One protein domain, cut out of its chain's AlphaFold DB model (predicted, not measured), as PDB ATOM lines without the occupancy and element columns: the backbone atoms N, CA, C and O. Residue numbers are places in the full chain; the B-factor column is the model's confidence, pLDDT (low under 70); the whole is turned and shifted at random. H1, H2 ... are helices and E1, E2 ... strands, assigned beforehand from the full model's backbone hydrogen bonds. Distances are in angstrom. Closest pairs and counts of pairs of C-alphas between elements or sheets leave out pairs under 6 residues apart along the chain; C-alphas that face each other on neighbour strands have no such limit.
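What this domain is: This is residues 189 to 268 of the 536 residues of the protein "RDD domain-containing protein" of Acidobacteria bacterium (UniProt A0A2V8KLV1). H1 and H2 form a helical hairpin, crossed by the long helix H4, with a small strand hairpin, E1 and E2, near H4's last turns. The 80 printed residues include E1, E2, H1, H2, H3 and H4 in that order, mostly helix, with E1 and E2 antiparallel. The whole is compact, radius of gyration of the C-alphas 12.1 A, spanning 31 by 29 by 17 A.

Where its parts are: E1, residues 192 to 194, begins at C-alpha (36.265, 12.083, -46.515). E2 is residues 197 to 199, H1 201 to 216 (24.0 A), H2 219 to 233 (21.7 A) and H3 241 to 244. H4, residues 250 to 267, 25.1 A, ends at C-alpha (37.164, 4.526, -54.632).

How they stand to each other: N 192 and O 199 are 2.8 A apart, within hydrogen-bond range. H1 and H2 touch at a shallow tilt of 20 degrees, opposite ways, closest C-alphas Arg 214 and Arg 222, 6.2 A. H4 touches H2 with residues 251 to 258 alone, closest C-alphas Cys 254 and Ala 230, 5.5 A, at a steep tilt of 56 degrees. Every O i to N i+4 pair is within range in H4, 10 of 12 in H1, 9 of 11 in H2; H3 is too short.

The domain as a whole: The printed part has no cut and no long link. Low-confidence residues include 189 to 191 and 265 to 268.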
ATOM      1  N   ARG A 189      43.921   6.746 -44.411       54.19
ATOM      2  CA  ARG A 189      42.905   7.496 -45.181       54.19
ATOM      3  C   ARG A 189      42.882   8.972 -44.740       54.19
ATOM      4  O   ARG A 189      43.082   9.237 -43.560       54.19
ATOM      5  N   GLN A 190      42.667   9.927 -45.650       55.09
ATOM      6  CA  GLN A 190      42.261  11.290 -45.262       55.09
ATOM      7  C   GLN A 190      40.774  11.282 -44.908       55.09
ATOM      8  O   GLN A 190      40.033  10.436 -45.408       55.09
ATOM      9  N   GLY A 191      40.348  12.203 -44.040       58.88
ATOM     10  CA  GLY A 191      38.926  12.349 -43.764       58.88
ATOM     11  C   GLY A 191      38.167  12.679 -45.051       58.88
ATOM     12  O   GLY A 191      38.613  13.533 -45.814       58.88
ATOM     13  N   MET A 192      37.067  11.979 -45.297       70.88
ATOM     14  CA  MET A 192      36.265  12.083 -46.515       70.88
ATOM     15  C   MET A 192      34.849  12.549 -46.186       70.88
ATOM     16  O   MET A 192      34.386  12.388 -45.059       70.88
ATOM     17  N   MET A 193      34.156  13.103 -47.174       72.94
ATOM     18  CA  MET A 193      32.729  13.389 -47.055       72.94
ATOM     19  C   MET A 193      31.929  12.152 -47.469       72.94
ATOM     20  O   MET A 193      32.173  11.584 -48.532       72.94
ATOM     21  N   VAL A 194      30.986  11.734 -46.630       73.94
ATOM     22  CA  VAL A 194      29.959  10.735 -46.951       73.94
ATOM     23  C   VAL A 194      28.619  11.439 -46.794       73.94
ATOM     24  O   VAL A 194      28.242  11.784 -45.676       73.94
ATOM     25  N   GLY A 195      27.945  11.729 -47.910       77.62
ATOM     26  CA  GLY A 195      26.830  12.680 -47.903       77.62
ATOM     27  C   GLY A 195      27.287  14.030 -47.334       77.62
ATOM     28  O   GLY A 195      28.329  14.548 -47.739       77.62
ATOM     29  N   ASP A 196      26.566  14.530 -46.330       76.06
ATOM     30  CA  ASP A 196      26.878  15.789 -45.634       76.06
ATOM     31  C   ASP A 196      27.788  15.605 -44.403       76.06
ATOM     32  O   ASP A 196      28.131  16.572 -43.718       76.06
ATOM     33  N   MET A 197      28.212  14.373 -44.098       80.75
ATOM     34  CA  MET A 197      29.033  14.071 -42.926       80.75
ATOM     35  C   MET A 197      30.514  13.956 -43.287       80.75
ATOM     36  O   MET A 197      30.910  13.172 -44.152       80.75
ATOM     37  N   ARG A 198      31.363  14.668 -42.538       79.62
ATOM     38  CA  ARG A 198      32.813  14.471 -42.582       79.62
ATOM     39  C   ARG A 198      33.199  13.268 -41.723       79.62
ATOM     40  O   ARG A 198      33.114  13.328 -40.500       79.62
ATOM     41  N   VAL A 199      33.664  12.204 -42.367       80.81
ATOM     42  CA  VAL A 199      34.252  11.033 -41.713       80.81
ATOM     43  C   VAL A 199      35.749  11.263 -41.594       80.81
ATOM     44  O   VAL A 199      36.422  11.427 -42.607       80.81
ATOM     45  N   ASP A 200      36.294  11.305 -40.383       76.94
ATOM     46  CA  ASP A 200      37.720  11.550 -40.171       76.94
ATOM     47  C   ASP A 200      38.596  10.293 -40.400       76.94
ATOM     48  O   ASP A 200      38.127   9.166 -40.578       76.94
ATOM     49  N   ALA A 201      39.917  10.485 -40.407       66.19
ATOM     50  CA  ALA A 201      40.883   9.403 -40.603       66.19
ATOM     51  C   ALA A 201      40.865   8.351 -39.475       66.19
ATOM     52  O   ALA A 201      41.160   7.176 -39.708       66.19
ATOM     53  N   GLN A 202      40.533   8.758 -38.250       68.75
ATOM     54  CA  GLN A 202      40.515   7.896 -37.072       68.75
ATOM     55  C   GLN A 202      39.276   6.989 -37.077       68.75
ATOM     56  O   GLN A 202      39.378   5.793 -36.806       68.75
ATOM     57  N   GLN A 203      38.128   7.527 -37.471       79.12
ATOM     58  CA  GLN A 203      36.884   6.814 -37.721       79.12
ATOM     59  C   GLN A 203      37.076   5.760 -38.813       79.12
ATOM     60  O   GLN A 203      36.725   4.599 -38.609       79.12
ATOM     61  N   LEU A 204      37.743   6.107 -39.918       72.69
ATOM     62  CA  LEU A 204      38.060   5.146 -40.981       72.69
ATOM     63  C   LEU A 204      38.963   4.001 -40.495       72.69
ATOM     64  O   LEU A 204      38.729   2.850 -40.868       72.69
ATOM     65  N   GLN A 205      39.943   4.274 -39.627       70.69
ATOM     66  CA  GLN A 205      40.773   3.224 -39.016       70.69
ATOM     67  C   GLN A 205      39.982   2.303 -38.082       70.69
ATOM     68  O   GLN A 205      40.256   1.102 -38.027       70.69
ATOM     69  N   ILE A 206      39.019   2.838 -37.327       78.75
ATOM     70  CA  ILE A 206      38.162   2.035 -36.442       78.75
ATOM     71  C   ILE A 206      37.318   1.064 -37.272       78.75
ATOM     72  O   ILE A 206      37.264  -0.126 -36.951       78.75
ATOM     73  N   ILE A 207      36.722   1.552 -38.362       80.38
ATOM     74  CA  ILE A 207      35.920   0.740 -39.283       80.38
ATOM     75  C   ILE A 207      36.781  -0.363 -39.912       80.38
ATOM     76  O   ILE A 207      36.393  -1.531 -39.913       80.38
ATOM     77  N   GLU A 208      37.979  -0.019 -40.381       71.38
ATOM     78  CA  GLU A 208      38.913  -0.966 -40.992       71.38
ATOM     79  C   GLU A 208      39.338  -2.077 -40.017       71.38
ATOM     80  O   GLU A 208      39.262  -3.263 -40.345       71.38
ATOM     81  N   ARG A 209      39.722  -1.717 -38.783       74.00
ATOM     82  CA  ARG A 209      40.104  -2.688 -37.743       74.00
ATOM     83  C   ARG A 209      38.956  -3.619 -37.369       74.00
ATOM     84  O   ARG A 209      39.196  -4.796 -37.102       74.00
ATOM     85  N   PHE A 210      37.732  -3.098 -37.325       84.25
ATOM     86  CA  PHE A 210      36.545  -3.907 -37.077       84.25
ATOM     87  C   PHE A 210      36.315  -4.908 -38.215       84.25
ATOM     88  O   PHE A 210      36.251  -6.109 -37.954       84.25
ATOM     89  N   LEU A 211      36.279  -4.444 -39.469       75.50
ATOM     90  CA  LEU A 211      36.052  -5.302 -40.638       75.50
ATOM     91  C   LEU A 211      37.132  -6.385 -40.782       75.50
ATOM     92  O   LEU A 211      36.799  -7.532 -41.065       75.50
ATOM     93  N   ALA A 212      38.398  -6.057 -40.507       68.25
ATOM     94  CA  ALA A 212      39.510  -7.008 -40.558       68.25
ATOM     95  C   ALA A 212      39.430  -8.116 -39.490       68.25
ATOM     96  O   ALA A 212      39.988  -9.197 -39.676       68.25
ATOM     97  N   ARG A 213      38.759  -7.862 -38.356       72.69
ATOM     98  CA  ARG A 213      38.670  -8.795 -37.218       72.69
ATOM     99  C   ARG A 213      37.282  -9.418 -37.044       72.69
ATOM    100  O   ARG A 213      37.117 -10.271 -36.176       72.69
ATOM    101  N   ARG A 214      36.297  -9.033 -37.860       76.88
ATOM    102  CA  ARG A 214      34.880  -9.406 -37.701       76.88
ATOM    103  C   ARG A 214      34.649 -10.917 -37.606       76.88
ATOM    104  O   ARG A 214      33.821 -11.357 -36.816       76.88
ATOM    105  N   ASP A 215      35.398 -11.705 -38.375       71.94
ATOM    106  CA  ASP A 215      35.209 -13.157 -38.473       71.94
ATOM    107  C   ASP A 215      35.875 -13.912 -37.308       71.94
ATOM    108  O   ASP A 215      35.617 -15.092 -37.102       71.94
ATOM    109  N   ALA A 216      36.682 -13.215 -36.497       72.38
ATOM    110  CA  ALA A 216      37.292 -13.733 -35.274       72.38
ATOM    111  C   ALA A 216      36.543 -13.316 -33.991       72.38
ATOM    112  O   ALA A 216      36.956 -13.695 -32.894       72.38
ATOM    113  N   LEU A 217      35.487 -12.500 -34.096       82.19
ATOM    114  CA  LEU A 217      34.708 -12.027 -32.950       82.19
ATOM    115  C   LEU A 217      33.515 -12.957 -32.664       82.19
ATOM    116  O   LEU A 217      32.846 -13.389 -33.604       82.19
ATOM    117  N   PRO A 218      33.180 -13.213 -31.382       89.06
ATOM    118  CA  PRO A 218      31.933 -13.877 -31.012       89.06
ATOM    119  C   PRO A 218      30.714 -13.163 -31.625       89.06
ATOM    120  O   PRO A 218      30.693 -11.926 -31.625       89.06
ATOM    121  N   PRO A 219      29.676 -13.890 -32.088       84.69
ATOM    122  CA  PRO A 219      28.551 -13.300 -32.821       84.69
ATOM    123  C   PRO A 219      27.878 -12.123 -32.099       84.69
ATOM    124  O   PRO A 219      27.611 -11.089 -32.708       84.69
ATOM    125  N   SER A 220      27.683 -12.228 -30.783       85.19
ATOM    126  CA  SER A 220      27.079 -11.175 -29.956       85.19
ATOM    127  C   SER A 220      27.944  -9.910 -29.848       85.19
ATOM    128  O   SER A 220      27.428  -8.789 -29.888       85.19
ATOM    129  N   GLN A 221      29.269 -10.066 -29.754       87.38
ATOM    130  CA  GLN A 221      30.216  -8.946 -29.705       87.38
ATOM    131  C   GLN A 221      30.345  -8.271 -31.068       87.38
ATOM    132  O   GLN A 221      30.346  -7.043 -31.136       87.38
ATOM    133  N   ARG A 222      30.400  -9.063 -32.144       88.06
ATOM    134  CA  ARG A 222      30.418  -8.581 -33.530       88.06
ATOM    135  C   ARG A 222      29.213  -7.690 -33.813       88.06
ATOM    136  O   ARG A 222      29.397  -6.556 -34.236       88.06
ATOM    137  N   GLN A 223      28.012  -8.168 -33.492       89.94
ATOM    138  CA  GLN A 223      26.759  -7.425 -33.662       89.94
ATOM    139  C   GLN A 223      26.741  -6.120 -32.851       89.94
ATOM    140  O   GLN A 223      26.417  -5.055 -33.377       89.94
ATOM    141  N   SER A 224      27.157  -6.177 -31.583       88.50
ATOM    142  CA  SER A 224      27.190  -5.002 -30.701       88.50
ATOM    143  C   SER A 224      28.194  -3.940 -31.169       88.50
ATOM    144  O   SER A 224      27.905  -2.744 -31.134       88.50
ATOM    145  N   LEU A 225      29.381  -4.365 -31.619       90.56
ATOM    146  CA  LEU A 225      30.412  -3.480 -32.168       90.56
ATOM    147  C   LEU A 225      29.998  -2.904 -33.524       90.56
ATOM    148  O   LEU A 225      30.161  -1.704 -33.724       90.56
ATOM    149  N   ALA A 226      29.418  -3.720 -34.410       90.25
ATOM    150  CA  ALA A 226      28.906  -3.272 -35.704       90.25
ATOM    151  C   ALA A 226      27.910  -2.121 -35.527       90.25
ATOM    152  O   ALA A 226      28.060  -1.087 -36.170       90.25
ATOM    153  N   TRP A 227      26.954  -2.267 -34.602       92.19
ATOM    154  CA  TRP A 227      25.985  -1.217 -34.290       92.19
ATOM    155  C   TRP A 227      26.660   0.052 -33.761       92.19
ATOM    156  O   TRP A 227      26.469   1.124 -34.326       92.19
ATOM    157  N   ARG A 228      27.496  -0.057 -32.716       91.62
ATOM    158  CA  ARG A 228      28.151   1.114 -32.098       91.62
ATOM    159  C   ARG A 228      29.033   1.886 -33.076       91.62
ATOM    160  O   ARG A 228      29.137   3.101 -32.957       91.62
ATOM    161  N   ILE A 229      29.686   1.185 -34.003       91.25
ATOM    162  CA  ILE A 229      30.555   1.808 -35.004       91.25
ATOM    163  C   ILE A 229      29.720   2.388 -36.146       91.25
ATOM    164  O   ILE A 229      30.023   3.484 -36.586       91.25
ATOM    165  N   ALA A 230      28.683   1.695 -36.627       91.19
ATOM    166  CA  ALA A 230      27.890   2.149 -37.772       91.19
ATOM    167  C   ALA A 230      26.913   3.280 -37.431       91.19
ATOM    168  O   ALA A 230      26.686   4.140 -38.277       91.19
ATOM    169  N   GLN A 231      26.358   3.302 -36.212       90.06
ATOM    170  CA  GLN A 231      25.284   4.213 -35.795       90.06
ATOM    171  C   GLN A 231      25.529   5.694 -36.151       90.06
ATOM    172  O   GLN A 231      24.608   6.305 -36.691       90.06
ATOM    173  N   PRO A 232      26.726   6.282 -35.930       88.31
ATOM    174  CA  PRO A 232      26.986   7.681 -36.278       88.31
ATOM    175  C   PRO A 232      26.941   7.973 -37.783       88.31
ATOM    176  O   PRO A 232      26.782   9.125 -38.163       88.31
ATOM    177  N   PHE A 233      27.098   6.951 -38.629       88.06
ATOM    178  CA  PHE A 233      27.209   7.084 -40.083       88.06
ATOM    179  C   PHE A 233      25.928   6.694 -40.836       88.06
ATOM    180  O   PHE A 233      25.867   6.869 -42.050       88.06
ATOM    181  N   LEU A 234      24.917   6.145 -40.150       87.06
ATOM    182  CA  LEU A 234      23.695   5.646 -40.793       87.06
ATOM    183  C   LEU A 234      22.919   6.765 -41.496       87.06
ATOM    184  O   LEU A 234      22.584   6.625 -42.671       87.06
ATOM    185  N   SER A 235      22.730   7.903 -40.824       83.62
ATOM    186  CA  SER A 235      22.021   9.057 -41.392       83.62
ATOM    187  C   SER A 235      22.707   9.592 -42.650       83.62
ATOM    188  O   SER A 235      22.047   9.898 -43.638       83.62
ATOM    189  N   ALA A 236      24.042   9.619 -42.648       81.81
ATOM    190  CA  ALA A 236      24.866  10.037 -43.780       81.81
ATOM    191  C   ALA A 236      24.765   9.096 -44.996       81.81
ATOM    192  O   ALA A 236      25.068   9.492 -46.121       81.81
ATOM    193  N   LEU A 237      24.341   7.849 -44.782       82.06
ATOM    194  CA  LEU A 237      24.115   6.850 -45.826       82.06
ATOM    195  C   LEU A 237      22.644   6.751 -46.259       82.06
ATOM    196  O   LEU A 237      22.332   5.912 -47.105       82.06
ATOM    197  N   GLY A 238      21.768   7.602 -45.714       82.06
ATOM    198  CA  GLY A 238      20.329   7.593 -45.985       82.06
ATOM    199  C   GLY A 238      19.536   6.568 -45.170       82.06
ATOM    200  O   GLY A 238      18.396   6.282 -45.520       82.06
ATOM    201  N   GLU A 239      20.116   6.011 -44.102       85.06
ATOM    202  CA  GLU A 239      19.453   5.059 -43.204       85.06
ATOM    203  C   GLU A 239      19.012   5.746 -41.903       85.06
ATOM    204  O   GLU A 239      19.809   6.393 -41.217       85.06
ATOM    205  N   ASP A 240      17.747   5.566 -41.518       85.88
ATOM    206  CA  ASP A 240      17.239   6.028 -40.223       85.88
ATOM    207  C   ASP A 240      17.568   4.999 -39.132       85.88
ATOM    208  O   ASP A 240      17.078   3.866 -39.140       85.88
ATOM    209  N   ALA A 241      18.388   5.403 -38.159       83.25
ATOM    210  CA  ALA A 241      18.800   4.549 -37.052       83.25
ATOM    211  C   ALA A 241      17.614   4.038 -36.210       83.25
ATOM    212  O   ALA A 241      17.653   2.899 -35.744       83.25
ATOM    213  N   ALA A 242      16.555   4.835 -36.026       84.31
ATOM    214  CA  ALA A 242      15.395   4.452 -35.221       84.31
ATOM    215  C   ALA A 242      14.517   3.402 -35.923       84.31
ATOM    216  O   ALA A 242      13.899   2.559 -35.262       84.31
ATOM    217  N   GLU A 243      14.470   3.440 -37.253       85.12
ATOM    218  CA  GLU A 243      13.788   2.445 -38.080       85.12
ATOM    219  C   GLU A 243      14.628   1.172 -38.205       85.12
ATOM    220  O   GLU A 243      14.140   0.064 -37.973       85.12
ATOM    221  N   LEU A 244      15.930   1.324 -38.466       87.44
ATOM    222  CA  LEU A 244      16.857   0.206 -38.590       87.44
ATOM    223  C   LEU A 244      16.941  -0.610 -37.295       87.44
ATOM    224  O   LEU A 244      17.042  -1.833 -37.342       87.44
ATOM    225  N   GLN A 245      16.826   0.029 -36.127       87.50
ATOM    226  CA  GLN A 245      16.851  -0.667 -34.841       87.50
ATOM    227  C   GLN A 245      15.718  -1.695 -34.678       87.50
ATOM    228  O   GLN A 245      15.904  -2.679 -33.951       87.50
ATOM    229  N   ARG A 246      14.583  -1.495 -35.363       86.94
ATOM    230  CA  ARG A 246      13.411  -2.386 -35.349       86.94
ATOM    231  C   ARG A 246      13.497  -3.524 -36.372       86.94
ATOM    232  O   ARG A 246      12.710  -4.463 -36.282       86.94
ATOM    233  N   ARG A 247      14.452  -3.486 -37.308       88.25
ATOM    234  CA  ARG A 247      14.599  -4.521 -38.336       88.25
ATOM    235  C   ARG A 247      15.378  -5.753 -37.840       88.25
ATOM    236  O   ARG A 247      16.348  -5.607 -37.089       88.25
ATOM    237  N   PRO A 248      15.008  -6.973 -38.276       84.31
ATOM    238  CA  PRO A 248      15.708  -8.203 -37.894       84.31
ATOM    239  C   PRO A 248      17.109  -8.328 -38.522       84.31
ATOM    240  O   PRO A 248      17.992  -8.954 -37.938       84.31
ATOM    241  N   ASP A 249      17.347  -7.697 -39.672       87.81
ATOM    242  CA  ASP A 249      18.604  -7.714 -40.432       87.81
ATOM    243  C   ASP A 249      19.552  -6.550 -40.085       87.81
ATOM    244  O   ASP A 249      20.620  -6.410 -40.683       87.81
ATOM    245  N   ARG A 250      19.219  -5.738 -39.069       88.00
ATOM    246  CA  ARG A 250      19.930  -4.497 -38.707       88.00
ATOM    247  C   ARG A 250      21.450  -4.624 -38.626       88.00
ATOM    248  O   ARG A 250      22.176  -3.736 -39.053       88.00
ATOM    249  N   PHE A 251      21.955  -5.738 -38.096       87.94
ATOM    250  CA  PHE A 251      23.392  -5.951 -37.933       87.94
ATOM    251  C   PHE A 251      24.093  -6.224 -39.264       87.94
ATOM    252  O   PHE A 251      25.224  -5.783 -39.461       87.94
ATOM    253  N   GLN A 252      23.414  -6.908 -40.185       86.44
ATOM    254  CA  GLN A 252      23.914  -7.151 -41.533       86.44
ATOM    255  C   GLN A 252      23.944  -5.844 -42.331       86.44
ATOM    256  O   GLN A 252      24.937  -5.568 -43.002       86.44
ATOM    257  N   VAL A 253      22.926  -4.993 -42.165       87.81
ATOM    258  CA  VAL A 253      22.888  -3.643 -42.751       87.81
ATOM    259  C   VAL A 253      23.991  -2.750 -42.176       87.81
ATOM    260  O   VAL A 253      24.682  -2.081 -42.937       87.81
ATOM    261  N   CYS A 254      24.244  -2.777 -40.859       90.44
ATOM    262  CA  CYS A 254      25.373  -2.053 -40.261       90.44
ATOM    263  C   CYS A 254      26.715  -2.493 -40.858       90.44
ATOM    264  O   CYS A 254      27.553  -1.655 -41.179       90.44
ATOM    265  N   GLU A 255      26.936  -3.795 -41.041       86.00
ATOM    266  CA  GLU A 255      28.168  -4.280 -41.667       86.00
ATOM    267  C   GLU A 255      28.287  -3.861 -43.132       86.00
ATOM    268  O   GLU A 255      29.360  -3.423 -43.549       86.00
ATOM    269  N   GLN A 256      27.196  -3.940 -43.895       86.31
ATOM    270  CA  GLN A 256      27.155  -3.475 -45.281       86.31
ATOM    271  C   GLN A 256      27.415  -1.967 -45.381       86.31
ATOM    272  O   GLN A 256      28.167  -1.535 -46.251       86.31
ATOM    273  N   ALA A 257      26.872  -1.168 -44.462       87.19
ATOM    274  CA  ALA A 257      27.126   0.266 -44.365       87.19
ATOM    275  C   ALA A 257      28.616   0.559 -44.125       87.19
ATOM    276  O   ALA A 257      29.222   1.350 -44.849       87.19
ATOM    277  N   LEU A 258      29.241  -0.139 -43.172       87.06
ATOM    278  CA  LEU A 258      30.675  -0.020 -42.899       87.06
ATOM    279  C   LEU A 258      31.540  -0.450 -44.092       87.06
ATOM    280  O   LEU A 258      32.524   0.217 -44.414       87.06
ATOM    281  N   GLN A 259      31.161  -1.528 -44.784       81.25
ATOM    282  CA  GLN A 259      31.812  -1.962 -46.023       81.25
ATOM    283  C   GLN A 259      31.654  -0.931 -47.146       81.25
ATOM    284  O   GLN A 259      32.610  -0.687 -47.876       81.25
ATOM    285  N   LYS A 260      30.485  -0.294 -47.270       82.50
ATOM    286  CA  LYS A 260      30.203   0.739 -48.275       82.50
ATOM    287  C   LYS A 260      31.025   2.000 -48.027       82.50
ATOM    288  O   LYS A 260      31.615   2.517 -48.970       82.50
ATOM    289  N   ILE A 261      31.138   2.448 -46.773       81.44
ATOM    290  CA  ILE A 261      32.043   3.540 -46.373       81.44
ATOM    291  C   ILE A 261      33.479   3.184 -46.746       81.44
ATOM    292  O   ILE A 261      34.181   4.003 -47.328       81.44
ATOM    293  N   MET A 262      33.913   1.954 -46.461       75.50
ATOM    294  CA  MET A 262      35.251   1.487 -46.820       75.50
ATOM    295  C   MET A 262      35.479   1.507 -48.340       75.50
ATOM    296  O   MET A 262      36.484   2.039 -48.796       75.50
ATOM    297  N   ALA A 263      34.515   1.001 -49.112       69.69
ATOM    298  CA  ALA A 263      34.565   0.967 -50.569       69.69
ATOM    299  C   ALA A 263      34.572   2.372 -51.188       69.69
ATOM    300  O   ALA A 263      35.333   2.622 -52.115       69.69
ATOM    301  N   LEU A 264      33.785   3.311 -50.649       72.88
ATOM    302  CA  LEU A 264      33.815   4.730 -51.023       72.88
ATOM    303  C   LEU A 264      35.188   5.342 -50.744       72.88
ATOM    304  O   LEU A 264      35.752   6.034 -51.591       72.88
ATOM    305  N   ALA A 265      35.755   5.045 -49.580       67.12
ATOM    306  CA  ALA A 265      37.064   5.542 -49.190       67.12
ATOM    307  C   ALA A 265      38.209   4.954 -50.030       67.12
ATOM    308  O   ALA A 265      39.255   5.585 -50.173       67.12
ATOM    309  N   ASP A 266      38.013   3.754 -50.576       60.53
ATOM    310  CA  ASP A 266      38.937   3.107 -51.507       60.53
ATOM    311  C   ASP A 266      38.741   3.595 -52.953       60.53
ATOM    312  O   ASP A 266      39.706   3.650 -53.713       60.53
ATOM    313  N   ALA A 267      37.517   3.991 -53.320       59.38
ATOM    314  CA  ALA A 267      37.164   4.526 -54.632       59.38
ATOM    315  C   ALA A 267      37.465   6.024 -54.789       59.38
ATOM    316  O   ALA A 267      37.604   6.488 -55.916       59.38
ATOM    317  N   THR A 268      37.565   6.782 -53.690       54.97
ATOM    318  CA  THR A 268      37.900   8.211 -53.731       54.97
ATOM    319  C   THR A 268      39.377   8.352 -54.110       54.97
ATOM    320  O   THR A 268      40.250   8.056 -53.282       54.97
TER     321      THR A 268